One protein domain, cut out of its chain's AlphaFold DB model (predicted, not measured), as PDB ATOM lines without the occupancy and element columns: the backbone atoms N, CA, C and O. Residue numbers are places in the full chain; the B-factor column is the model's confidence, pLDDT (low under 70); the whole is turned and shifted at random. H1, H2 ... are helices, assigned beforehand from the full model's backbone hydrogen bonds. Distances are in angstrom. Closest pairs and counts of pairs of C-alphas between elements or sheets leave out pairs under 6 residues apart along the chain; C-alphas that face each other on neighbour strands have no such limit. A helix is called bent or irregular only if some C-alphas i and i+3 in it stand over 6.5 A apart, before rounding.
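This is residues 254 to 444 of the 444 residues of an uncharacterized protein of Scleroderma citrinum Foug A (UniProt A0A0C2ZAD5). One long helix, H3, runs through the domain as a spine; H1, with H2 folded against it in a hairpin, packs on its first half, H5 folds back alongside it, and H6 crosses it with H4 beside H6. Residues 373 to 378 and 408 to 413 stick out as loops, and H7 touches no helix. The printed part has 191 residues with seven named helices, H1 to H7 in order, and no named strand: all helix, compact, radius of gyration of the C-alphas 18.9 A, spans 58 by 39 by 34 A.

Start at H1, residues 258 to 275; it forms a hairpin with H2, residues 285 to 300, at a steep tilt of 40 degrees, closest C-alphas Phe 266 and Ile 295, 6.5 A. The hub is H3, residues 313 to 342; its residues 318 to 325 alone touch residues 267 to 271 of H1, closest C-alphas Leu 322 and Ala 271, 5.9 A. Further on, H5, residues 386 to 398, touches H3 at a shallow tilt of 21 degrees, opposite ways, closest C-alphas Thr 391 and Ala 333, 5.1 A. H6, residues 415 to 431, touches H3 at a steep tilt of 65 degrees, with residues 423 to 430 of H6 alone and residues 330 to 334 of H3 alone, closest C-alphas Ala 426 and Val 330, 5.7 A. H4, residues 350 to 362, touches residues 424 to 431 of H6 alone, closest C-alphas Ala 354 and Ile 431, 5.9 A. The packing of helices is mostly crossed, 2 of 7 touching pairs being at a shallow tilt. Every O i to N i+4 pair is within hydrogen-bond range in H2, H3 and H4, against 10 of 14 in H1, 7 of 9 in H5 and 4 of 13 in H6, where 6 of 14 O i to N i+3 pairs are.

Find C-alpha 258 at (240.568, 336.064, 375.209), where H1 begins; it is irregular, C-alphas 259 and 262 being 8.3 A apart. H3 runs 42.9 A from C-alpha 313 at (239.546, 349.378, 384.631). H6 runs 26.7 A and is only just irregular, C-alphas 426 and 429 being 6.6 A apart. H7, residues 439 to 442, ends at C-alpha 442, (204.256, 372.760, 383.178).

The two C-alphas farthest apart, of Asp 302 and Asp 349, lie 58.2 A apart. The printed part has no cut and ends at the chain's last residue, 444. The links H2 to H3, H4 to H5 and H5 to H6 are long. The mean pLDDT of the printed part is 81.1, and residues 363 to 381 and 406 to 444 are under 70.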
ATOM      1  N   ALA A 254     244.588 340.098 382.870       97.62
ATOM      2  CA  ALA A 254     245.127 339.247 381.813       97.62
ATOM      3  C   ALA A 254     244.196 338.052 381.540       97.62
ATOM      4  O   ALA A 254     243.679 337.440 382.468       97.62
ATOM      5  N   GLY A 255     243.975 337.742 380.261       96.94
ATOM      6  CA  GLY A 255     243.075 336.673 379.819       96.94
ATOM      7  C   GLY A 255     241.606 337.080 379.657       96.94
ATOM      8  O   GLY A 255     240.872 336.388 378.962       96.94
ATOM      9  N   SER A 256     241.171 338.221 380.204       97.25
ATOM     10  CA  SER A 256     239.753 338.634 380.151       97.25
ATOM     11  C   SER A 256     239.262 338.982 378.740       97.25
ATOM     12  O   SER A 256     238.073 338.926 378.434       97.25
ATOM     13  N   THR A 257     240.181 339.327 377.842       97.25
ATOM     14  CA  THR A 257     239.885 339.644 376.442       97.25
ATOM     15  C   THR A 257     240.050 338.452 375.500       97.25
ATOM     16  O   THR A 257     239.790 338.603 374.302       97.25
ATOM     17  N   ASN A 258     240.452 337.282 376.009       96.94
ATOM     18  CA  ASN A 258     240.568 336.064 375.209       96.94
ATOM     19  C   ASN A 258     239.212 335.711 374.600       96.94
ATOM     20  O   ASN A 258     238.173 335.965 375.208       96.94
ATOM     21  N   ASP A 259     239.227 335.194 373.372       96.06
ATOM     22  CA  ASP A 259     238.030 334.768 372.632       96.06
ATOM     23  C   ASP A 259     236.914 335.823 372.565       96.06
ATOM     24  O   ASP A 259     235.738 335.508 372.388       96.06
ATOM     25  N   ASN A 260     237.282 337.104 372.702       95.44
ATOM     26  CA  ASN A 260     236.354 338.228 372.745       95.44
ATOM     27  C   ASN A 260     235.320 338.137 373.893       95.44
ATOM     28  O   ASN A 260     234.283 338.801 373.823       95.44
ATOM     29  N   LEU A 261     235.602 337.371 374.959       96.38
ATOM     30  CA  LEU A 261     234.707 337.160 376.108       96.38
ATOM     31  C   LEU A 261     234.254 338.480 376.732       96.38
ATOM     32  O   LEU A 261     233.062 338.672 376.975       96.38
ATOM     33  N   TRP A 262     235.185 339.423 376.903       97.69
ATOM     34  CA  TRP A 262     234.885 340.765 377.397       97.69
ATOM     35  C   TRP A 262     233.750 341.442 376.617       97.69
ATOM     36  O   TRP A 262     232.741 341.845 377.187       97.69
ATOM     37  N   ARG A 263     233.880 341.580 375.295       96.69
ATOM     38  CA  ARG A 263     232.893 342.327 374.505       96.69
ATOM     39  C   ARG A 263     231.642 341.501 374.222       96.69
ATOM     40  O   ARG A 263     230.554 342.057 374.270       96.69
ATOM     41  N   TRP A 264     231.810 340.229 373.868       96.88
ATOM     42  CA  TRP A 264     230.734 339.386 373.348       96.88
ATOM     43  C   TRP A 264     229.870 338.763 374.443       96.88
ATOM     44  O   TRP A 264     228.677 338.583 374.237       96.88
ATOM     45  N   ILE A 265     230.447 338.469 375.611       97.19
ATOM     46  CA  ILE A 265     229.704 337.869 376.724       97.19
ATOM     47  C   ILE A 265     229.522 338.878 377.848       97.19
ATOM     48  O   ILE A 265     228.389 339.178 378.214       97.19
ATOM     49  N   PHE A 266     230.606 339.443 378.385       98.00
ATOM     50  CA  PHE A 266     230.537 340.277 379.589       98.00
ATOM     51  C   PHE A 266     229.731 341.569 379.353       98.00
ATOM     52  O   PHE A 266     228.758 341.833 380.059       98.00
ATOM     53  N   ILE A 267     230.062 342.353 378.317       98.19
ATOM     54  CA  ILE A 267     229.331 343.593 377.992       98.19
ATOM     55  C   ILE A 267     227.896 343.309 377.518       98.19
ATOM     56  O   ILE A 267     226.974 344.034 377.898       98.19
ATOM     57  N   SER A 268     227.680 342.256 376.729       97.19
ATOM     58  CA  SER A 268     226.342 341.850 376.275       97.19
ATOM     59  C   SER A 268     225.444 341.423 377.439       97.19
ATOM     60  O   SER A 268     224.280 341.821 377.493       97.19
ATOM     61  N   THR A 269     225.996 340.700 378.417       97.12
ATOM     62  CA  THR A 269     225.297 340.334 379.657       97.12
ATOM     63  C   THR A 269     224.970 341.567 380.489       97.12
ATOM     64  O   THR A 269     223.830 341.729 380.914       97.12
ATOM     65  N   LEU A 270     225.903 342.511 380.627       97.38
ATOM     66  CA  LEU A 270     225.643 343.771 381.326       97.38
ATOM     67  C   LEU A 270     224.506 344.578 380.687       97.38
ATOM     68  O   LEU A 270     223.639 345.087 381.396       97.38
ATOM     69  N   ALA A 271     224.486 344.687 379.356       96.50
ATOM     70  CA  ALA A 271     223.408 345.361 378.638       96.50
ATOM     71  C   ALA A 271     222.058 344.645 378.822       96.50
ATOM     72  O   ALA A 271     221.027 345.308 378.959       96.50
ATOM     73  N   HIS A 272     222.053 343.309 378.878       94.62
ATOM     74  CA  HIS A 272     220.855 342.530 379.187       94.62
ATOM     75  C   HIS A 272     220.334 342.822 380.603       94.62
ATOM     76  O   HIS A 272     219.148 343.118 380.766       94.62
ATOM     77  N   CYS A 273     221.214 342.814 381.608       94.31
ATOM     78  CA  CYS A 273     220.866 343.129 382.996       94.31
ATOM     79  C   CYS A 273     220.330 344.559 383.134       94.31
ATOM     80  O   CYS A 273     219.274 344.771 383.728       94.31
ATOM     81  N   ALA A 274     221.014 345.535 382.528       93.94
ATOM     82  CA  ALA A 274     220.600 346.934 382.534       93.94
ATOM     83  C   ALA A 274     219.211 347.124 381.909       93.94
ATOM     84  O   ALA A 274     218.376 347.830 382.465       93.94
ATOM     85  N   ALA A 275     218.923 346.447 380.792       91.19
ATOM     86  CA  ALA A 275     217.610 346.489 380.150       91.19
ATOM     87  C   ALA A 275     216.479 345.892 381.014       91.19
ATOM     88  O   ALA A 275     215.307 346.184 380.771       91.19
ATOM     89  N   GLY A 276     216.812 345.054 382.000       86.94
ATOM     90  CA  GLY A 276     215.880 344.506 382.988       86.94
ATOM     91  C   GLY A 276     215.684 345.380 384.235       86.94
ATOM     92  O   GLY A 276     214.839 345.052 385.075       86.94
ATOM     93  N   ASP A 277     216.433 346.476 384.385       87.88
ATOM     94  CA  ASP A 277     216.299 347.383 385.526       87.88
ATOM     95  C   ASP A 277     215.041 348.265 385.416       87.88
ATOM     96  O   ASP A 277     214.471 348.467 384.343       87.88
ATOM     97  N   LYS A 278     214.557 348.776 386.553       85.88
ATOM     98  CA  LYS A 278     213.420 349.705 386.622       85.88
ATOM     99  C   LYS A 278     213.701 350.992 385.843       85.88
ATOM    100  O   LYS A 278     212.780 351.563 385.252       85.88
ATOM    101  N   ASP A 279     214.956 351.425 385.872       87.75
ATOM    102  CA  ASP A 279     215.492 352.486 385.037       87.75
ATOM    103  C   ASP A 279     216.763 351.979 384.329       87.75
ATOM    104  O   ASP A 279     217.817 351.860 384.952       87.75
ATOM    105  N   PRO A 280     216.689 351.647 383.030       88.00
ATOM    106  CA  PRO A 280     217.833 351.133 382.283       88.00
ATOM    107  C   PRO A 280     218.888 352.206 381.973       88.00
ATOM    108  O   PRO A 280     219.968 351.870 381.474       88.00
ATOM    109  N   TRP A 281     218.610 353.485 382.243       90.94
ATOM    110  CA  TRP A 281     219.511 354.611 381.982       90.94
ATOM    111  C   TRP A 281     220.313 355.002 383.221       90.94
ATOM    112  O   TRP A 281     221.487 355.360 383.100       90.94
ATOM    113  N   VAL A 282     219.727 354.837 384.406       92.94
ATOM    114  CA  VAL A 282     220.349 355.196 385.684       92.94
ATOM    115  C   VAL A 282     220.457 353.963 386.575       92.94
ATOM    116  O   VAL A 282     219.482 353.508 387.160       92.94
ATOM    117  N   ILE A 283     221.676 353.430 386.697       94.12
ATOM    118  CA  ILE A 283     221.979 352.325 387.614       94.12
ATOM    119  C   ILE A 283     222.793 352.912 388.772       94.12
ATOM    120  O   ILE A 283     223.875 353.448 388.510       94.12
ATOM    121  N   PRO A 284     222.315 352.827 390.030       95.81
ATOM    122  CA  PRO A 284     223.077 353.284 391.188       95.81
ATOM    123  C   PRO A 284     224.457 352.627 391.235       95.81
ATOM    124  O   PRO A 284     224.573 351.431 390.977       95.81
ATOM    125  N   GLU A 285     225.497 353.380 391.597       96.00
ATOM    126  CA  GLU A 285     226.886 352.900 391.555       96.00
ATOM    127  C   GLU A 285     227.092 351.585 392.323       96.00
ATOM    128  O   GLU A 285     227.698 350.653 391.791       96.00
ATOM    129  N   GLY A 286     226.536 351.472 393.535       96.19
ATOM    130  CA  GLY A 286     226.635 350.250 394.338       96.19
ATOM    131  C   GLY A 286     226.020 349.033 393.642       96.19
ATOM    132  O   GLY A 286     226.638 347.970 393.598       96.19
ATOM    133  N   LYS A 287     224.847 349.210 393.019       95.38
ATOM    134  CA  LYS A 287     224.175 348.162 392.240       95.38
ATOM    135  C   LYS A 287     224.964 347.816 390.982       95.38
ATOM    136  O   LYS A 287     225.164 346.645 390.694       95.38
ATOM    137  N   PHE A 288     225.452 348.825 390.263       96.75
ATOM    138  CA  PHE A 288     226.245 348.631 389.054       96.75
ATOM    139  C   PHE A 288     227.514 347.825 389.352       96.75
ATOM    140  O   PHE A 288     227.772 346.829 388.685       96.75
ATOM    141  N   LYS A 289     228.263 348.190 390.400       97.62
ATOM    142  CA  LYS A 289     229.447 347.446 390.850       97.62
ATOM    143  C   LYS A 289     229.111 345.997 391.222       97.62
ATOM    144  O   LYS A 289     229.826 345.100 390.788       97.62
ATOM    145  N   ALA A 290     228.046 345.776 391.999       96.75
ATOM    146  CA  ALA A 290     227.616 344.434 392.393       96.75
ATOM    147  C   ALA A 290     227.276 343.573 391.167       96.75
ATOM    148  O   ALA A 290     227.841 342.497 391.003       96.75
ATOM    149  N   THR A 291     226.471 344.099 390.240       96.25
ATOM    150  CA  THR A 291     226.140 343.416 388.983       96.25
ATOM    151  C   THR A 291     227.384 343.107 388.146       96.25
ATOM    152  O   THR A 291     227.477 342.030 387.568       96.25
ATOM    153  N   LEU A 292     228.369 344.011 388.078       97.56
ATOM    154  CA  LEU A 292     229.623 343.733 387.371       97.56
ATOM    155  C   LEU A 292     230.421 342.592 388.006       97.56
ATOM    156  O   LEU A 292     231.015 341.814 387.265       97.56
ATOM    157  N   GLN A 293     230.452 342.505 389.339       97.88
ATOM    158  CA  GLN A 293     231.121 341.407 390.038       97.88
ATOM    159  C   GLN A 293     230.426 340.077 389.743       97.88
ATOM    160  O   GLN A 293     231.083 339.127 389.343       97.88
ATOM    161  N   GLU A 294     229.098 340.028 389.838       96.12
ATOM    162  CA  GLU A 294     228.341 338.804 389.564       96.12
ATOM    163  C   GLU A 294     228.521 338.325 388.113       96.12
ATOM    164  O   GLU A 294     228.727 337.138 387.866       96.12
ATOM    165  N   ILE A 295     228.511 339.251 387.143       97.06
ATOM    166  CA  ILE A 295     228.807 338.923 385.741       97.06
ATOM    167  C   ILE A 295     230.255 338.436 385.607       97.06
ATOM    168  O   ILE A 295     230.509 337.501 384.850       97.06
ATOM    169  N   TRP A 296     231.210 339.049 386.312       97.81
ATOM    170  CA  TRP A 296     232.615 338.639 386.270       97.81
ATOM    171  C   TRP A 296     232.776 337.188 386.709       97.81
ATOM    172  O   TRP A 296     233.322 336.373 385.962       97.81
ATOM    173  N   ASP A 297     232.227 336.862 387.872       96.31
ATOM    174  CA  ASP A 297     232.313 335.533 388.464       96.31
ATOM    175  C   ASP A 297     231.622 334.496 387.559       96.31
ATOM    176  O   ASP A 297     232.166 333.419 387.302       96.31
ATOM    177  N   ALA A 298     230.476 334.850 386.968       95.69
ATOM    178  CA  ALA A 298     229.737 333.977 386.057       95.69
ATOM    179  C   ALA A 298     230.439 333.738 384.705       95.69
ATOM    180  O   ALA A 298     230.383 332.625 384.171       95.69
ATOM    181  N   VAL A 299     231.080 334.764 384.132       96.38
ATOM    182  CA  VAL A 299     231.759 334.677 382.826       96.38
ATOM    183  C   VAL A 299     233.099 333.961 382.947       96.38
ATOM    184  O   VAL A 299     233.409 333.119 382.105       96.38
ATOM    185  N   TYR A 300     233.885 334.273 383.979       96.75
ATOM    186  CA  TYR A 300     235.252 333.772 384.093       96.75
ATOM    187  C   TYR A 300     235.387 332.544 384.997       96.75
ATOM    188  O   TYR A 300     236.414 331.882 384.886       96.75
ATOM    189  N   LYS A 301     234.381 332.174 385.809       90.75
ATOM    190  CA  LYS A 301     234.306 330.897 386.558       90.75
ATOM    191  C   LYS A 301     235.650 330.463 387.162       90.75
ATOM    192  O   LYS A 301     236.169 329.401 386.828       90.75
ATOM    193  N   ASP A 302     236.257 331.349 387.948       89.38
ATOM    194  CA  ASP A 302     237.545 331.162 388.642       89.38
ATOM    195  C   ASP A 302     238.809 331.119 387.762       89.38
ATOM    196  O   ASP A 302     239.925 331.109 388.280       89.38
ATOM    197  N   SER A 303     238.686 331.163 386.431       96.12
ATOM    198  CA  SER A 303     239.848 331.219 385.527       96.12
ATOM    199  C   SER A 303     240.641 332.526 385.643       96.12
ATOM    200  O   SER A 303     241.834 332.556 385.339       96.12
ATOM    201  N   ILE A 304     239.982 333.602 386.088       97.19
ATOM    202  CA  ILE A 304     240.576 334.921 386.307       97.19
ATOM    203  C   ILE A 304     239.998 335.514 387.592       97.19
ATOM    204  O   ILE A 304     238.912 336.098 387.593       97.19
ATOM    205  N   GLU A 305     240.744 335.387 388.685       97.31
ATOM    206  CA  GLU A 305     240.385 336.001 389.962       97.31
ATOM    207  C   GLU A 305     240.495 337.531 389.865       97.31
ATOM    208  O   GLU A 305     241.546 338.086 389.523       97.31
ATOM    209  N   HIS A 306     239.396 338.235 390.137       97.69
ATOM    210  CA  HIS A 306     239.379 339.693 390.159       97.69
ATOM    211  C   HIS A 306     238.220 340.227 390.999       97.69
ATOM    212  O   HIS A 306     237.076 339.802 390.860       97.69
ATOM    213  N   THR A 307     238.511 341.239 391.813       98.19
ATOM    214  CA  THR A 307     237.491 342.039 392.492       98.19
ATOM    215  C   THR A 307     237.255 343.327 391.714       98.19
ATOM    216  O   THR A 307     238.169 344.136 391.544       98.19
ATOM    217  N   VAL A 308     236.020 343.557 391.276       98.12
ATOM    218  CA  VAL A 308     235.615 344.796 390.613       98.12
ATOM    219  C   VAL A 308     235.638 345.940 391.626       98.12
ATOM    220  O   VAL A 308     234.918 345.938 392.624       98.12
ATOM    221  N   ILE A 309     236.452 346.960 391.355       97.62
ATOM    222  CA  ILE A 309     236.568 348.171 392.179       97.62
ATOM    223  C   ILE A 309     235.906 349.339 391.440       97.62
ATOM    224  O   ILE A 309     236.134 349.528 390.243       97.62
ATOM    225  N   SER A 310     235.107 350.140 392.155       96.88
ATOM    226  CA  SER A 310     234.567 351.402 391.637       96.88
ATOM    227  C   SER A 310     235.689 352.280 391.090       96.88
ATOM    228  O   SER A 310     236.702 352.499 391.749       96.88
ATOM    229  N   GLY A 311     235.533 352.759 389.858       95.44
ATOM    230  CA  GLY A 311     236.555 353.566 389.190       95.44
ATOM    231  C   GLY A 311     237.757 352.789 388.632       95.44
ATOM    232  O   GLY A 311     238.605 353.399 387.979       95.44
ATOM    233  N   GLY A 312     237.826 351.468 388.827       96.12
ATOM    234  CA  GLY A 312     238.851 350.608 388.235       96.12
ATOM    235  C   GLY A 312     238.642 350.333 386.733       96.12
ATOM    236  O   GLY A 312     237.603 350.701 386.173       96.12
ATOM    237  N   PRO A 313     239.597 349.647 386.070       96.81
ATOM    238  CA  PRO A 313     239.546 349.378 384.631       96.81
ATOM    239  C   PRO A 313     238.275 348.651 384.178       96.81
ATOM    240  O   PRO A 313     237.612 349.108 383.248       96.81
ATOM    241  N   VAL A 314     237.904 347.560 384.862       97.94
ATOM    242  CA  VAL A 314     236.693 346.776 384.561       97.94
ATOM    243  C   VAL A 314     235.449 347.651 384.679       97.94
ATOM    244  O   VAL A 314     234.643 347.704 383.756       97.94
ATOM    245  N   TYR A 315     235.335 348.408 385.771       98.00
ATOM    246  CA  TYR A 315     234.201 349.294 386.025       98.00
ATOM    247  C   TYR A 315     234.040 350.363 384.937       98.00
ATOM    248  O   TYR A 315     232.957 350.525 384.372       98.00
ATOM    249  N   GLN A 316     235.115 351.084 384.607       97.44
ATOM    250  CA  GLN A 316     235.055 352.191 383.650       97.44
ATOM    251  C   GLN A 316     234.845 351.713 382.210       97.44
ATOM    252  O   GLN A 316     234.039 352.296 381.483       97.44
ATOM    253  N   LEU A 317     235.510 350.630 381.798       97.75
ATOM    254  CA  LEU A 317     235.315 350.055 380.466       97.75
ATOM    255  C   LEU A 317     233.924 349.436 380.317       97.75
ATOM    256  O   LEU A 317     233.311 349.569 379.260       97.75
ATOM    257  N   ALA A 318     233.388 348.817 381.371       98.12
ATOM    258  CA  ALA A 318     232.023 348.307 381.374       98.12
ATOM    259  C   ALA A 318     230.990 349.437 381.295       98.12
ATOM    260  O   ALA A 318     230.068 349.372 380.482       98.12
ATOM    261  N   LYS A 319     231.183 350.518 382.063       97.44
ATOM    262  CA  LYS A 319     230.358 351.735 381.982       97.44
ATOM    263  C   LYS A 319     230.389 352.329 380.572       97.44
ATOM    264  O   LYS A 319     229.342 352.683 380.033       97.44
ATOM    265  N   GLN A 320     231.563 352.379 379.943       96.94
ATOM    266  CA  GLN A 320     231.701 352.808 378.552       96.94
ATOM    267  C   GLN A 320     230.963 351.867 377.586       96.94
ATOM    268  O   GLN A 320     230.239 352.342 376.715       96.94
ATOM    269  N   GLY A 321     231.108 350.548 377.737       97.31
ATOM    270  CA  GLY A 321     230.404 349.557 376.918       97.31
ATOM    271  C   GLY A 321     228.883 349.671 377.031       97.31
ATOM    272  O   GLY A 321     228.188 349.658 376.015       97.31
ATOM    273  N   LEU A 322     228.372 349.884 378.245       96.94
ATOM    274  CA  LEU A 322     226.952 350.117 378.491       96.94
ATOM    275  C   LEU A 322     226.464 351.432 377.864       96.94
ATOM    276  O   LEU A 322     225.389 351.473 377.269       96.94
ATOM    277  N   ASN A 323     227.259 352.500 377.936       96.12
ATOM    278  CA  ASN A 323     226.936 353.764 377.273       96.12
ATOM    279  C   ASN A 323     226.942 353.636 375.743       96.12
ATOM    280  O   ASN A 323     226.084 354.220 375.087       96.12
ATOM    281  N   ASN A 324     227.846 352.836 375.172       96.31
ATOM    282  CA  ASN A 324     227.845 352.547 373.737       96.31
ATOM    283  C   ASN A 324     226.569 351.806 373.312       96.31
ATOM    284  O   ASN A 324     225.992 352.142 372.281       96.31
ATOM    285  N   TRP A 325     226.107 350.834 374.108       95.94
ATOM    286  CA  TRP A 325     224.825 350.159 373.879       95.94
ATOM    287  C   TRP A 325     223.655 351.148 373.906       95.94
ATOM    288  O   TRP A 325     222.867 351.199 372.965       95.94
ATOM    289  N   ARG A 326     223.574 351.969 374.959       95.19
ATOM    290  CA  ARG A 326     222.555 353.017 375.126       95.19
ATOM    291  C   ARG A 326     222.516 353.969 373.933       95.19
ATOM    292  O   ARG A 326     221.458 354.177 373.351       95.19
ATOM    293  N   ALA A 327     223.672 354.500 373.541       93.69
ATOM    294  CA  ALA A 327     223.789 355.401 372.402       93.69
ATOM    295  C   ALA A 327     223.378 354.715 371.088       93.69
ATOM    296  O   ALA A 327     222.612 355.286 370.317       93.69
ATOM    297  N   GLY A 328     223.827 353.478 370.854       93.00
ATOM    298  CA  GLY A 328     223.437 352.696 369.678       93.00
ATOM    299  C   GLY A 328     221.930 352.440 369.611       93.00
ATOM    300  O   GLY A 328     221.331 352.572 368.545       93.00
ATOM    301  N   PHE A 329     221.304 352.158 370.755       91.19
ATOM    302  CA  PHE A 329     219.862 351.961 370.859       91.19
ATOM    303  C   PHE A 329     219.078 353.240 370.538       91.19
ATOM    304  O   PHE A 329     218.131 353.186 369.756       91.19
ATOM    305  N   VAL A 330     219.500 354.392 371.075       90.06
ATOM    306  CA  VAL A 330     218.889 355.698 370.761       90.06
ATOM    307  C   VAL A 330     219.033 356.018 369.274       90.06
ATOM    308  O   VAL A 330     218.044 356.340 368.623       90.06
ATOM    309  N   VAL A 331     220.233 355.869 368.706       92.06
ATOM    310  CA  VAL A 331     220.473 356.124 367.275       92.06
ATOM    311  C   VAL A 331     219.595 355.231 366.396       92.06
ATOM    312  O   VAL A 331     219.013 355.717 365.424       92.06
ATOM    313  N   ALA A 332     219.453 353.948 366.740       90.94
ATOM    314  CA  ALA A 332     218.568 353.033 366.025       90.94
ATOM    315  C   ALA A 332     217.105 353.497 366.098       90.94
ATOM    316  O   ALA A 332     216.456 353.610 365.059       90.94
ATOM    317  N   ALA A 333     216.611 353.827 367.296       89.56
ATOM    318  CA  ALA A 333     215.244 354.300 367.503       89.56
ATOM    319  C   ALA A 333     214.933 355.558 366.674       89.56
ATOM    320  O   ALA A 333     213.936 355.590 365.951       89.56
ATOM    321  N   VAL A 334     215.820 356.558 366.724       88.81
ATOM    322  CA  VAL A 334     215.691 357.808 365.958       88.81
ATOM    323  C   VAL A 334     215.646 357.522 364.470       88.81
ATOM    324  O   VAL A 334     214.708 357.931 363.799       88.81
ATOM    325  N   THR A 335     216.615 356.758 363.963       92.56
ATOM    326  CA  THR A 335     216.713 356.434 362.533       92.56
ATOM    327  C   THR A 335     215.425 355.793 362.020       92.56
ATOM    328  O   THR A 335     214.910 356.167 360.968       92.56
ATOM    329  N   ILE A 336     214.880 354.846 362.782       92.25
ATOM    330  CA  ILE A 336     213.673 354.115 362.405       92.25
ATOM    331  C   ILE A 336     212.445 355.036 362.412       92.25
ATOM    332  O   ILE A 336     211.623 354.958 361.500       92.25
ATOM    333  N   ILE A 337     212.303 355.916 363.404       89.31
ATOM    334  CA  ILE A 337     211.161 356.840 363.476       89.31
ATOM    335  C   ILE A 337     211.249 357.935 362.422       89.31
ATOM    336  O   ILE A 337     210.246 358.239 361.780       89.31
ATOM    337  N   THR A 338     212.439 358.475 362.170       90.62
ATOM    338  CA  THR A 338     212.660 359.404 361.061       90.62
ATOM    339  C   THR A 338     212.270 358.753 359.736       90.62
ATOM    340  O   THR A 338     211.549 359.362 358.947       90.62
ATOM    341  N   ALA A 339     212.664 357.498 359.508       93.88
ATOM    342  CA  ALA A 339     212.251 356.753 358.324       93.88
ATOM    343  C   ALA A 339     210.731 356.513 358.285       93.88
ATOM    344  O   ALA A 339     210.127 356.621 357.220       93.88
ATOM    345  N   PHE A 340     210.092 356.214 359.419       91.19
ATOM    346  CA  PHE A 340     208.636 356.063 359.499       91.19
ATOM    347  C   PHE A 340     207.901 357.343 359.075       91.19
ATOM    348  O   PHE A 340     206.981 357.262 358.261       91.19
ATOM    349  N   PHE A 341     208.328 358.511 359.564       92.69
ATOM    350  CA  PHE A 341     207.736 359.793 359.177       92.69
ATOM    351  C   PHE A 341     208.015 360.145 357.715       92.69
ATOM    352  O   PHE A 341     207.095 360.526 357.002       92.69
ATOM    353  N   ALA A 342     209.244 359.940 357.235       93.25
ATOM    354  CA  ALA A 342     209.610 360.227 355.847       93.25
ATOM    355  C   ALA A 342     208.829 359.387 354.818       93.25
ATOM    356  O   ALA A 342     208.642 359.815 353.684       93.25
ATOM    357  N   ASN A 343     208.368 358.192 355.199       94.06
ATOM    358  CA  ASN A 343     207.601 357.303 354.322       94.06
ATOM    359  C   ASN A 343     206.080 357.507 354.412       94.06
ATOM    360  O   ASN A 343     205.322 356.726 353.832       94.06
ATOM    361  N   ASN A 344     205.604 358.508 355.151       93.25
ATOM    362  CA  ASN A 344     204.181 358.698 355.383       93.25
ATOM    363  C   ASN A 344     203.813 360.179 355.276       93.25
ATOM    364  O   ASN A 344     203.993 360.939 356.221       93.25
ATOM    365  N   ALA A 345     203.218 360.549 354.136       95.25
ATOM    366  CA  ALA A 345     202.833 361.924 353.798       95.25
ATOM    367  C   ALA A 345     201.903 362.598 354.830       95.25
ATOM    368  O   ALA A 345     201.766 363.816 354.855       95.25
ATOM    369  N   LYS A 346     201.265 361.822 355.720       93.88
ATOM    370  CA  LYS A 346     200.489 362.350 356.857       93.88
ATOM    371  C   LYS A 346     201.349 362.954 357.969       93.88
ATOM    372  O   LYS A 346     200.799 363.366 358.978       93.88
ATOM    373  N   PHE A 347     202.668 362.899 357.838       94.25
ATOM    374  CA  PHE A 347     203.626 363.436 358.791       94.25
ATOM    375  C   PHE A 347     204.639 364.334 358.077       94.25
ATOM    376  O   PHE A 347     205.796 364.395 358.486       94.25
ATOM    377  N   ASP A 348     204.258 365.007 356.989       93.38
ATOM    378  CA  ASP A 348     205.125 366.005 356.348       93.38
ATOM    379  C   ASP A 348     205.307 367.239 357.247       93.38
ATOM    380  O   ASP A 348     206.385 367.833 357.276       93.38
ATOM    381  N   ASP A 349     204.280 367.553 358.035       94.38
ATOM    382  CA  ASP A 349     204.252 368.638 359.008       94.38
ATOM    383  C   ASP A 349     204.954 368.241 360.329       94.38
ATOM    384  O   ASP A 349     204.606 367.207 360.920       94.38
ATOM    385  N   PRO A 350     205.949 369.011 360.815       90.88
ATOM    386  CA  PRO A 350     206.593 368.760 362.104       90.88
ATOM    387  C   PRO A 350     205.615 368.743 363.289       90.88
ATOM    388  O   PRO A 350     205.789 367.906 364.179       90.88
ATOM    389  N   ASP A 351     204.555 369.555 363.276       92.56
ATOM    390  CA  ASP A 351     203.586 369.607 364.383       92.56
ATOM    391  C   ASP A 351     202.812 368.286 364.507       92.56
ATOM    392  O   ASP A 351     202.605 367.766 365.605       92.56
ATOM    393  N   GLN A 352     202.483 367.656 363.375       91.06
ATOM    394  CA  GLN A 352     201.849 366.333 363.341       91.06
ATOM    395  C   GLN A 352     202.774 365.230 363.871       91.06
ATOM    396  O   GLN A 352     202.308 364.273 364.499       91.06
ATOM    397  N   ARG A 353     204.091 365.339 363.645       92.12
ATOM    398  CA  ARG A 353     205.083 364.405 364.214       92.12
ATOM    399  C   ARG A 353     205.163 364.554 365.730       92.12
ATOM    400  O   ARG A 353     205.182 363.539 366.433       92.12
ATOM    401  N   ALA A 354     205.179 365.792 366.218       89.56
ATOM    402  CA  ALA A 354     205.176 366.103 367.642       89.56
ATOM    403  C   ALA A 354     203.889 365.604 368.314       89.56
ATOM    404  O   ALA A 354     203.958 364.873 369.304       89.56
ATOM    405  N   GLU A 355     202.717 365.888 367.736       89.56
ATOM    406  CA  GLU A 355     201.430 365.400 368.242       89.56
ATOM    407  C   GLU A 355     201.393 363.869 368.275       89.56
ATOM    408  O   GLU A 355     200.998 363.275 369.284       89.56
ATOM    409  N   PHE A 356     201.865 363.211 367.211       87.94
ATOM    410  CA  PHE A 356     201.976 361.758 367.171       87.94
ATOM    411  C   PHE A 356     202.860 361.237 368.303       87.94
ATOM    412  O   PHE A 356     202.445 360.336 369.026       87.94
ATOM    413  N   ALA A 357     204.046 361.806 368.515       86.12
ATOM    414  CA  ALA A 357     204.941 361.388 369.590       86.12
ATOM    415  C   ALA A 357     204.346 361.605 370.983       86.12
ATOM    416  O   ALA A 357     204.394 360.707 371.826       86.12
ATOM    417  N   VAL A 358     203.710 362.750 371.216       85.38
ATOM    418  CA  VAL A 358     202.998 363.034 372.464       85.38
ATOM    419  C   VAL A 358     201.866 362.029 372.669       85.38
ATOM    420  O   VAL A 358     201.711 361.498 373.769       85.38
ATOM    421  N   ALA A 359     201.098 361.704 371.626       83.50
ATOM    422  CA  ALA A 359     200.042 360.699 371.687       83.50
ATOM    423  C   ALA A 359     200.600 359.294 371.959       83.50
ATOM    424  O   ALA A 359     200.022 358.556 372.762       83.50
ATOM    425  N   MET A 360     201.734 358.942 371.343       79.44
ATOM    426  CA  MET A 360     202.458 357.692 371.579       79.44
ATOM    427  C   MET A 360     202.856 357.564 373.051       79.44
ATOM    428  O   MET A 360     202.608 356.514 373.644       79.44
ATOM    429  N   VAL A 361     203.407 358.634 373.641       79.50
ATOM    430  CA  VAL A 361     203.840 358.709 375.047       79.50
ATOM    431  C   VAL A 361     202.642 358.679 376.005       79.50
ATOM    432  O   VAL A 361     202.555 357.796 376.857       79.50
ATOM    433  N   LYS A 362     201.681 359.599 375.844       77.44
ATOM    434  CA  LYS A 362     200.530 359.777 376.752       77.44
ATOM    435  C   LYS A 362     199.648 358.535 376.848       77.44
ATOM    436  O   LYS A 362     199.168 358.210 377.930       77.44
ATOM    437  N   LYS A 363     199.428 357.835 375.733       68.62
ATOM    438  CA  LYS A 363     198.575 356.637 375.697       68.62
ATOM    439  C   LYS A 363     199.315 355.357 376.077       68.62
ATOM    440  O   LYS A 363     198.712 354.291 376.017       68.62
ATOM    441  N   ASN A 364     200.595 355.446 376.466       63.16
ATOM    442  CA  ASN A 364     201.427 354.293 376.813       63.16
ATOM    443  C   ASN A 364     201.387 353.190 375.743       63.16
ATOM    444  O   ASN A 364     201.507 352.007 376.057       63.16
ATOM    445  N   CYS A 365     201.230 353.554 374.466       65.50
ATOM    446  CA  CYS A 365     201.015 352.588 373.385       65.50
ATOM    447  C   CYS A 365     202.216 351.648 373.145       65.50
ATOM    448  O   CYS A 365     202.131 350.716 372.346       65.50
ATOM    449  N   PHE A 366     203.336 351.913 373.818       66.00
ATOM    450  CA  PHE A 366     204.588 351.160 373.817       66.00
ATOM    451  C   PHE A 366     204.798 350.346 375.111       66.00
ATOM    452  O   PHE A 366     205.766 349.595 375.201       66.00
ATOM    453  N   LEU A 367     203.948 350.483 376.138       63.47
ATOM    454  CA  LEU A 367     204.089 349.706 377.370       63.47
ATOM    455  C   LEU A 367     203.397 348.358 377.225       63.47
ATOM    456  O   LEU A 367     202.181 348.234 377.342       63.47
ATOM    457  N   PHE A 368     204.224 347.328 377.080       59.09
ATOM    458  CA  PHE A 368     203.826 345.928 377.156       59.09
ATOM    459  C   PHE A 368     202.904 345.611 378.348       59.09
ATOM    460  O   PHE A 368     201.955 344.848 378.211       59.09
ATOM    461  N   SER A 369     203.147 346.232 379.509       57.84
ATOM    462  CA  SER A 369     202.396 345.981 380.749       57.84
ATOM    463  C   SER A 369     200.939 346.409 380.731       57.84
ATOM    464  O   SER A 369     200.176 345.976 381.592       57.84
ATOM    465  N   GLN A 370     200.550 347.279 379.801       57.56
ATOM    466  CA  GLN A 370     199.179 347.769 379.716       57.56
ATOM    467  C   GLN A 370     198.308 346.930 378.780       57.56
ATOM    468  O   GLN A 370     197.086 347.094 378.784       57.56
ATOM    469  N   ASN A 371     198.899 345.969 378.061       61.41
ATOM    470  CA  ASN A 371     198.142 344.908 377.411       61.41
ATOM    471  C   ASN A 371     197.557 343.999 378.500       61.41
ATOM    472  O   ASN A 371     198.235 343.138 379.057       61.41
ATOM    473  N   ARG A 372     196.291 344.236 378.861       53.72
ATOM    474  CA  ARG A 372     195.575 343.420 379.849       53.72
ATOM    475  C   ARG A 372     195.322 342.032 379.260       53.72
ATOM    476  O   ARG A 372     194.386 341.853 378.492       53.72
ATOM    477  N   GLY A 373     196.141 341.056 379.638       56.19
ATOM    478  CA  GLY A 373     195.917 339.647 379.319       56.19
ATOM    479  C   GLY A 373     197.206 338.869 379.062       56.19
ATOM    480  O   GLY A 373     198.155 339.384 378.475       56.19
ATOM    481  N   LEU A 374     197.220 337.602 379.483       58.84
ATOM    482  CA  LEU A 374     198.286 336.643 379.154       58.84
ATOM    483  C   LEU A 374     198.180 336.124 377.709       58.84
ATOM    484  O   LEU A 374     199.086 335.446 377.230       58.84
ATOM    485  N   ASP A 375     197.079 336.425 377.015       67.19
ATOM    486  CA  ASP A 375     196.895 336.030 375.627       67.19
ATOM    487  C   ASP A 375     197.696 336.950 374.698       67.19
ATOM    488  O   ASP A 375     197.308 338.085 374.425       67.19
ATOM    489  N   ILE A 376     198.806 336.421 374.181       62.00
ATOM    490  CA  ILE A 376     199.674 337.072 373.190       62.00
ATOM    491  C   ILE A 376     198.873 337.502 371.951       62.00
ATOM    492  O   ILE A 376     199.202 338.503 371.318       62.00
ATOM    493  N   LYS A 377     197.794 336.787 371.603       68.19
ATOM    494  CA  LYS A 377     196.933 337.135 370.462       68.19
ATOM    495  C   LYS A 377     196.054 338.353 370.736       68.19
ATOM    496  O   LYS A 377     195.627 339.008 369.789       68.19
ATOM    497  N   ALA A 378     195.799 338.659 372.006       62.84
ATOM    498  CA  ALA A 378     195.071 339.848 372.432       62.84
ATOM    499  C   ALA A 378     195.983 341.076 372.577       62.84
ATOM    500  O   ALA A 378     195.492 342.180 372.823       62.84
ATOM    501  N   TRP A 379     197.303 340.916 372.419       63.53
ATOM    502  CA  TRP A 379     198.228 342.043 372.390       63.53
ATOM    503  C   TRP A 379     198.018 342.833 371.102       63.53
ATOM    504  O   TRP A 379     198.539 342.514 370.038       63.53
ATOM    505  N   SER A 380     197.208 343.875 371.216       60.66
ATOM    506  CA  SER A 380     196.983 344.865 370.170       60.66
ATOM    507  C   SER A 380     197.824 346.118 370.427       60.66
ATOM    508  O   SER A 380     198.275 346.362 371.544       60.66
ATOM    509  N   GLY A 381     198.033 346.936 369.397       69.19
ATOM    510  CA  GLY A 381     198.639 348.259 369.542       69.19
ATOM    511  C   GLY A 381     200.044 348.378 368.959       69.19
ATOM    512  O   GLY A 381     200.479 347.587 368.125       69.19
ATOM    513  N   LEU A 382     200.744 349.436 369.361       74.44
ATOM    514  CA  LEU A 382     201.984 349.864 368.709       74.44
ATOM    515  C   LEU A 382     203.218 349.094 369.191       74.44
ATOM    516  O   LEU A 382     204.265 349.192 368.563       74.44
ATOM    517  N   TRP A 383     203.102 348.272 370.237       74.19
ATOM    518  CA  TRP A 383     204.187 347.388 370.677       74.19
ATOM    519  C   TRP A 383     204.653 346.419 369.581       74.19
ATOM    520  O   TRP A 383     205.847 346.188 369.411       74.19
ATOM    521  N   SER A 384     203.711 345.884 368.803       77.94
ATOM    522  CA  SER A 384     204.000 345.028 367.650       77.94
ATOM    523  C   SER A 384     204.246 345.821 366.365       77.94
ATOM    524  O   SER A 384     204.372 345.220 365.298       77.94
ATOM    525  N   ALA A 385     204.273 347.158 366.424       83.50
ATOM    526  CA  ALA A 385     204.521 347.957 365.236       83.50
ATOM    527  C   ALA A 385     205.935 347.671 364.703       83.50
ATOM    528  O   ALA A 385     206.878 347.553 365.496       83.50
ATOM    529  N   PRO A 386     206.119 347.607 363.371       85.81
ATOM    530  CA  PRO A 386     207.415 347.304 362.774       85.81
ATOM    531  C   PRO A 386     208.553 348.180 363.304       85.81
ATOM    532  O   PRO A 386     209.632 347.664 363.570       85.81
ATOM    533  N   PHE A 387     208.308 349.473 363.537       83.75
ATOM    534  CA  PHE A 387     209.334 350.391 364.032       83.75
ATOM    535  C   PHE A 387     209.779 350.096 365.478       83.75
ATOM    536  O   PHE A 387     210.962 350.223 365.802       83.75
ATOM    537  N   VAL A 388     208.873 349.633 366.348       85.31
ATOM    538  CA  VAL A 388     209.217 349.214 367.719       85.31
ATOM    539  C   VAL A 388     210.058 347.941 367.679       85.31
ATOM    540  O   VAL A 388     211.119 347.873 368.300       85.31
ATOM    541  N   LEU A 389     209.637 346.951 366.889       87.06
ATOM    542  CA  LEU A 389     210.366 345.690 366.740       87.06
ATOM    543  C   LEU A 389     211.755 345.894 366.119       87.06
ATOM    544  O   LEU A 389     212.730 345.308 366.586       87.06
ATOM    545  N   GLN A 390     211.867 346.760 365.110       88.12
ATOM    546  CA  GLN A 390     213.148 347.126 364.499       88.12
ATOM    547  C   GLN A 390     214.076 347.829 365.497       88.12
ATOM    548  O   GLN A 390     215.278 347.576 365.491       88.12
ATOM    549  N   THR A 391     213.531 348.648 366.402       87.12
ATOM    550  CA  THR A 391     214.322 349.291 367.462       87.12
ATOM    551  C   THR A 391     214.896 348.236 368.412       87.12
ATOM    552  O   THR A 391     216.088 348.246 368.725       87.12
ATOM    553  N   PHE A 392     214.087 347.248 368.807       89.44
ATOM    554  CA  PHE A 392     214.556 346.139 369.641       89.44
ATOM    555  C   PHE A 392     215.530 345.195 368.941       89.44
ATOM    556  O   PHE A 392     216.351 344.585 369.628       89.44
ATOM    557  N   ALA A 393     215.511 345.099 367.611       91.69
ATOM    558  CA  ALA A 393     216.504 344.314 366.879       91.69
ATOM    559  C   ALA A 393     217.937 344.760 367.220       91.69
ATOM    560  O   ALA A 393     218.815 343.914 367.373       91.69
ATOM    561  N   HIS A 394     218.169 346.060 367.449       91.56
ATOM    562  CA  HIS A 394     219.466 346.551 367.924       91.56
ATOM    563  C   HIS A 394     219.842 345.965 369.292       91.56
ATOM    564  O   HIS A 394     220.955 345.476 369.471       91.56
ATOM    565  N   HIS A 395     218.913 345.973 370.254       92.56
ATOM    566  CA  HIS A 395     219.139 345.386 371.576       92.56
ATOM    567  C   HIS A 395     219.411 343.879 371.495       92.56
ATOM    568  O   HIS A 395     220.363 343.409 372.116       92.56
ATOM    569  N   PHE A 396     218.626 343.130 370.718       93.38
ATOM    570  CA  PHE A 396     218.818 341.685 370.565       93.38
ATOM    571  C   PHE A 396     220.152 341.345 369.899       93.38
ATOM    572  O   PHE A 396     220.852 340.453 370.365       93.38
ATOM    573  N   ASN A 397     220.551 342.103 368.876       94.94
ATOM    574  CA  ASN A 397     221.854 341.931 368.240       94.94
ATOM    575  C   ASN A 397     223.004 342.275 369.199       94.94
ATOM    576  O   ASN A 397     224.002 341.566 369.237       94.94
ATOM    577  N   PHE A 398     222.873 343.342 369.995       95.06
ATOM    578  CA  PHE A 398     223.911 343.737 370.952       95.06
ATOM    579  C   PHE A 398     224.065 342.724 372.090       95.06
ATOM    580  O   PHE A 398     225.176 342.416 372.519       95.06
ATOM    581  N   THR A 399     222.946 342.210 372.593       95.19
ATOM    582  CA  THR A 399     222.930 341.239 373.694       95.19
ATOM    583  C   THR A 399     223.171 339.807 373.222       95.19
ATOM    584  O   THR A 399     223.230 338.908 374.051       95.19
ATOM    585  N   GLN A 400     223.366 339.568 371.922       95.00
ATOM    586  CA  GLN A 400     223.694 338.245 371.402       95.00
ATOM    587  C   GLN A 400     224.991 337.725 372.040       95.00
ATOM    588  O   GLN A 400     226.043 338.334 371.881       95.00
ATOM    589  N   GLY A 401     224.906 336.585 372.731       93.62
ATOM    590  CA  GLY A 401     226.028 336.013 373.486       93.62
ATOM    591  C   GLY A 401     225.970 336.264 374.993       93.62
ATOM    592  O   GLY A 401     226.855 335.797 375.708       93.62
ATOM    593  N   TYR A 402     224.935 336.954 375.496       96.00
ATOM    594  CA  TYR A 402     224.719 337.053 376.937       96.00
ATOM    595  C   TYR A 402     224.568 335.664 377.569       96.00
ATOM    596  O   TYR A 402     224.016 334.745 376.961       96.00
ATOM    597  N   ILE A 403     225.039 335.528 378.805       94.94
ATOM    598  CA  ILE A 403     224.789 334.334 379.608       94.94
ATOM    599  C   ILE A 403     223.613 334.587 380.543       94.94
ATOM    600  O   ILE A 403     223.547 335.607 381.228       94.94
ATOM    601  N   GLU A 404     222.681 333.645 380.570       90.56
ATOM    602  CA  GLU A 404     221.672 333.591 381.614       90.56
ATOM    603  C   GLU A 404     222.324 332.946 382.832       90.56
ATOM    604  O   GLU A 404     222.661 331.762 382.833       90.56
ATOM    605  N   PHE A 405     222.578 333.751 383.853       81.06
ATOM    606  CA  PHE A 405     222.992 333.248 385.149       81.06
ATOM    607  C   PHE A 405     221.917 333.606 386.164       81.06
ATOM    608  O   PHE A 405     221.154 334.554 385.960       81.06
ATOM    609  N   GLN A 406     221.839 332.814 387.233       68.38
ATOM    610  CA  GLN A 406     220.958 333.078 388.364       68.38
ATOM    611  C   GLN A 406     221.475 334.318 389.101       68.38
ATOM    612  O   GLN A 406     222.024 334.235 390.193       68.38
ATOM    613  N   LEU A 407     221.293 335.490 388.492       61.56
ATOM    614  CA  LEU A 407     221.011 336.682 389.268       61.56
ATOM    615  C   LEU A 407     219.926 336.278 390.251       61.56
ATOM    616  O   LEU A 407     219.006 335.542 389.886       61.56
ATOM    617  N   ILE A 408     220.051 336.714 391.496       51.84
ATOM    618  CA  ILE A 408     218.978 336.614 392.476       51.84
ATOM    619  C   ILE A 408     217.852 337.505 391.930       51.84
ATOM    620  O   ILE A 408     217.756 338.696 392.212       51.84
ATOM    621  N   VAL A 409     217.090 336.955 390.987       52.19
ATOM    622  CA  VAL A 409     215.957 337.591 390.348       52.19
ATOM    623  C   VAL A 409     214.845 337.436 391.362       52.19
ATOM    624  O   VAL A 409     214.230 336.377 391.444       52.19
ATOM    625  N   ASP A 410     214.602 338.492 392.138       55.59
ATOM    626  CA  ASP A 410     213.314 338.664 392.804       55.59
ATOM    627  C   ASP A 410     212.207 338.438 391.752       55.59
ATOM    628  O   ASP A 410     212.185 339.084 390.699       55.59
ATOM    629  N   ASP A 411     211.352 337.450 392.013       48.69
ATOM    630  CA  ASP A 411     210.510 336.711 391.064       48.69
ATOM    631  C   ASP A 411     209.857 337.511 389.898       48.69
ATOM    632  O   ASP A 411     208.834 338.189 390.002       48.69
ATOM    633  N   THR A 412     210.494 337.403 388.727       56.44
ATOM    634  CA  THR A 412     210.003 336.752 387.484       56.44
ATOM    635  C   THR A 412     208.740 337.191 386.710       56.44
ATOM    636  O   THR A 412     208.445 336.559 385.697       56.44
ATOM    637  N   LEU A 413     208.073 338.324 386.974       41.34
ATOM    638  CA  LEU A 413     207.090 338.872 385.990       41.34
ATOM    639  C   LEU A 413     207.382 340.289 385.467       41.34
ATOM    640  O   LEU A 413     206.767 340.756 384.507       41.34
ATOM    641  N   TRP A 414     208.344 340.991 386.063       50.72
ATOM    642  CA  TRP A 414     208.563 342.419 385.797       50.72
ATOM    643  C   TRP A 414     209.519 342.721 384.633       50.72
ATOM    644  O   TRP A 414     209.596 343.859 384.170       50.72
ATOM    645  N   THR A 415     210.236 341.722 384.119       52.97
ATOM    646  CA  THR A 415     211.343 341.905 383.164       52.97
ATOM    647  C   THR A 415     210.883 342.361 381.777       52.97
ATOM    648  O   THR A 415     211.570 343.151 381.135       52.97
ATOM    649  N   TYR A 416     209.701 341.938 381.316       48.41
ATOM    650  CA  TYR A 416     209.144 342.367 380.021       48.41
ATOM    651  C   TYR A 416     208.439 343.728 380.097       48.41
ATOM    652  O   TYR A 416     208.540 344.536 379.174       48.41
ATOM    653  N   VAL A 417     207.800 344.027 381.232       49.94
ATOM    654  CA  VAL A 417     207.163 345.322 381.524       49.94
ATOM    655  C   VAL A 417     208.179 346.467 381.508       49.94
ATOM    656  O   VAL A 417     207.921 347.528 380.936       49.94
ATOM    657  N   LYS A 418     209.360 346.245 382.094       53.91
ATOM    658  CA  LYS A 418     210.430 347.248 382.181       53.91
ATOM    659  C   LYS A 418     211.060 347.575 380.823       53.91
ATOM    660  O   LYS A 418     211.340 348.744 380.556       53.91
ATOM    661  N   LYS A 419     211.178 346.587 379.925       53.22
ATOM    662  CA  LYS A 419     211.761 346.767 378.581       53.22
ATOM    663  C   LYS A 419     210.978 347.755 377.708       53.22
ATOM    664  O   LYS A 419     211.589 348.471 376.920       53.22
ATOM    665  N   GLY A 420     209.655 347.866 377.874       52.59
ATOM    666  CA  GLY A 420     208.852 348.847 377.131       52.59
ATOM    667  C   GLY A 420     209.092 350.302 377.548       52.59
ATOM    668  O   GLY A 420     209.102 351.195 376.704       52.59
ATOM    669  N   LYS A 421     209.372 350.552 378.834       54.41
ATOM    670  CA  LYS A 421     209.613 351.903 379.371       54.41
ATOM    671  C   LYS A 421     210.886 352.548 378.800       54.41
ATOM    672  O   LYS A 421     210.931 353.763 378.623       54.41
ATOM    673  N   ALA A 422     211.891 351.736 378.470       53.81
ATOM    674  CA  ALA A 422     213.155 352.186 377.887       53.81
ATOM    675  C   ALA A 422     212.965 352.931 376.555       53.81
ATOM    676  O   ALA A 422     213.631 353.935 376.316       53.81
ATOM    677  N   ILE A 423     212.033 352.468 375.712       54.44
ATOM    678  CA  ILE A 423     211.777 353.065 374.398       54.44
ATOM    679  C   ILE A 423     211.181 354.457 374.538       54.44
ATOM    680  O   ILE A 423     211.726 355.385 373.962       54.44
ATOM    681  N   ALA A 424     210.123 354.644 375.328       55.50
ATOM    682  CA  ALA A 424     209.530 355.976 375.456       55.50
ATOM    683  C   ALA A 424     210.516 357.026 375.957       55.50
ATOM    684  O   ALA A 424     210.518 358.138 375.443       55.50
ATOM    685  N   MET A 425     211.401 356.660 376.885       55.59
ATOM    686  CA  MET A 425     212.432 357.582 377.359       55.59
ATOM    687  C   MET A 425     213.470 357.933 376.279       55.59
ATOM    688  O   MET A 425     213.987 359.042 376.296       55.59
ATOM    689  N   ALA A 426     213.743 357.046 375.314       53.72
ATOM    690  CA  ALA A 426     214.596 357.359 374.161       53.72
ATOM    691  C   ALA A 426     213.880 358.210 373.089       53.72
ATOM    692  O   ALA A 426     214.536 358.924 372.331       53.72
ATOM    693  N   LEU A 427     212.547 358.138 373.015       54.78
ATOM    694  CA  LEU A 427     211.749 358.853 372.012       54.78
ATOM    695  C   LEU A 427     211.407 360.289 372.404       54.78
ATOM    696  O   LEU A 427     211.309 361.143 371.532       54.78
ATOM    697  N   ILE A 428     211.247 360.573 373.695       51.66
ATOM    698  CA  ILE A 428     210.845 361.907 374.167       51.66
ATOM    699  C   ILE A 428     211.862 363.004 373.775       51.66
ATOM    700  O   ILE A 428     211.430 364.007 373.214       51.66
ATOM    701  N   PRO A 429     213.190 362.826 373.941       48.72
ATOM    702  CA  PRO A 429     214.163 363.877 373.613       48.72
ATOM    703  C   PRO A 429     214.403 364.087 372.114       48.72
ATOM    704  O   PRO A 429     215.109 365.010 371.730       48.72
ATOM    705  N   THR A 430     213.908 363.193 371.255       50.22
ATOM    706  CA  THR A 430     214.239 363.199 369.818       50.22
ATOM    707  C   THR A 430     213.125 363.763 368.949       50.22
ATOM    708  O   THR A 430     213.337 363.972 367.757       50.22
ATOM    709  N   ILE A 431     211.950 364.007 369.535       52.47
ATOM    710  CA  ILE A 431     210.759 364.454 368.806       52.47
ATOM    711  C   ILE A 431     210.257 365.822 369.297       52.47
ATOM    712  O   ILE A 431     209.459 366.460 368.618       52.47
ATOM    713  N   VAL A 432     210.740 366.295 370.445       46.53
ATOM    714  CA  VAL A 432     210.361 367.588 371.021       46.53
ATOM    715  C   VAL A 432     211.563 368.524 370.881       46.53
ATOM    716  O   VAL A 432     212.592 368.277 371.505       46.53
ATOM    717  N   GLU A 433     211.465 369.546 370.024       48.00
ATOM    718  CA  GLU A 433     212.428 370.660 370.022       48.00
ATOM    719  C   GLU A 433     212.356 371.391 371.377       48.00
ATOM    720  O   GLU A 433     211.278 371.464 371.971       48.00
ATOM    721  N   ASP A 434     213.502 371.883 371.872       49.25
ATOM    722  CA  ASP A 434     213.736 372.324 373.267       49.25
ATOM    723  C   ASP A 434     212.636 373.238 373.852       49.25
ATOM    724  O   ASP A 434     212.350 373.170 375.048       49.25
ATOM    725  N   ASP A 435     211.953 374.030 373.026       47.53
ATOM    726  CA  ASP A 435     210.946 374.997 373.479       47.53
ATOM    727  C   ASP A 435     209.613 374.344 373.908       47.53
ATOM    728  O   ASP A 435     208.887 374.894 374.736       47.53
ATOM    729  N   ALA A 436     209.300 373.141 373.414       48.09
ATOM    730  CA  ALA A 436     208.096 372.387 373.788       48.09
ATOM    731  C   ALA A 436     208.327 371.431 374.978       48.09
ATOM    732  O   ALA A 436     207.392 370.779 375.456       48.09
ATOM    733  N   TYR A 437     209.566 371.340 375.473       45.56
ATOM    734  CA  TYR A 437     209.932 370.438 376.564       45.56
ATOM    735  C   TYR A 437     209.424 370.948 377.921       45.56
ATOM    736  O   TYR A 437     208.881 370.168 378.698       45.56
ATOM    737  N   GLU A 438     209.501 372.257 378.176       43.56
ATOM    738  CA  GLU A 438     208.998 372.892 379.408       43.56
ATOM    739  C   GLU A 438     207.458 372.864 379.498       43.56
ATOM    740  O   GLU A 438     206.890 372.631 380.565       43.56
ATOM    741  N   GLU A 439     206.746 373.008 378.375       44.12
ATOM    742  CA  GLU A 439     205.274 373.008 378.345       44.12
ATOM    743  C   GLU A 439     204.670 371.599 378.530       44.12
ATOM    744  O   GLU A 439     203.587 371.431 379.099       44.12
ATOM    745  N   LEU A 440     205.406 370.550 378.142       42.44
ATOM    746  CA  LEU A 440     205.053 369.150 378.410       42.44
ATOM    747  C   LEU A 440     205.091 368.794 379.906       42.44
ATOM    748  O   LEU A 440     204.428 367.828 380.308       42.44
ATOM    749  N   PHE A 441     205.813 369.575 380.719       40.66
ATOM    750  CA  PHE A 441     205.934 369.391 382.166       40.66
ATOM    751  C   PHE A 441     205.257 370.492 383.004       40.66
ATOM    752  O   PHE A 441     204.915 370.204 384.147       40.66
ATOM    753  N   SER A 442     204.968 371.682 382.457       36.66
ATOM    754  CA  SER A 442     204.256 372.760 383.178       36.66
ATOM    755  C   SER A 442     202.727 372.602 383.219       36.66
ATOM    756  O   SER A 442     202.060 373.236 384.033       36.66
ATOM    757  N   TYR A 443     202.153 371.707 382.408       37.03
ATOM    758  CA  TYR A 443     200.720 371.375 382.427       37.03
ATOM    759  C   TYR A 443     200.314 370.351 383.513       37.03
ATOM    760  O   TYR A 443     199.337 369.613 383.334       37.03
ATOM    761  N   ARG A 444     201.050 370.262 384.630       36.19
ATOM    762  CA  ARG A 444     200.720 369.364 385.751       36.19
ATOM    763  C   ARG A 444     200.854 370.000 387.119       36.19
ATOM    764  O   ARG A 444     201.959 370.482 387.433       36.19
TER     765      ARG A 444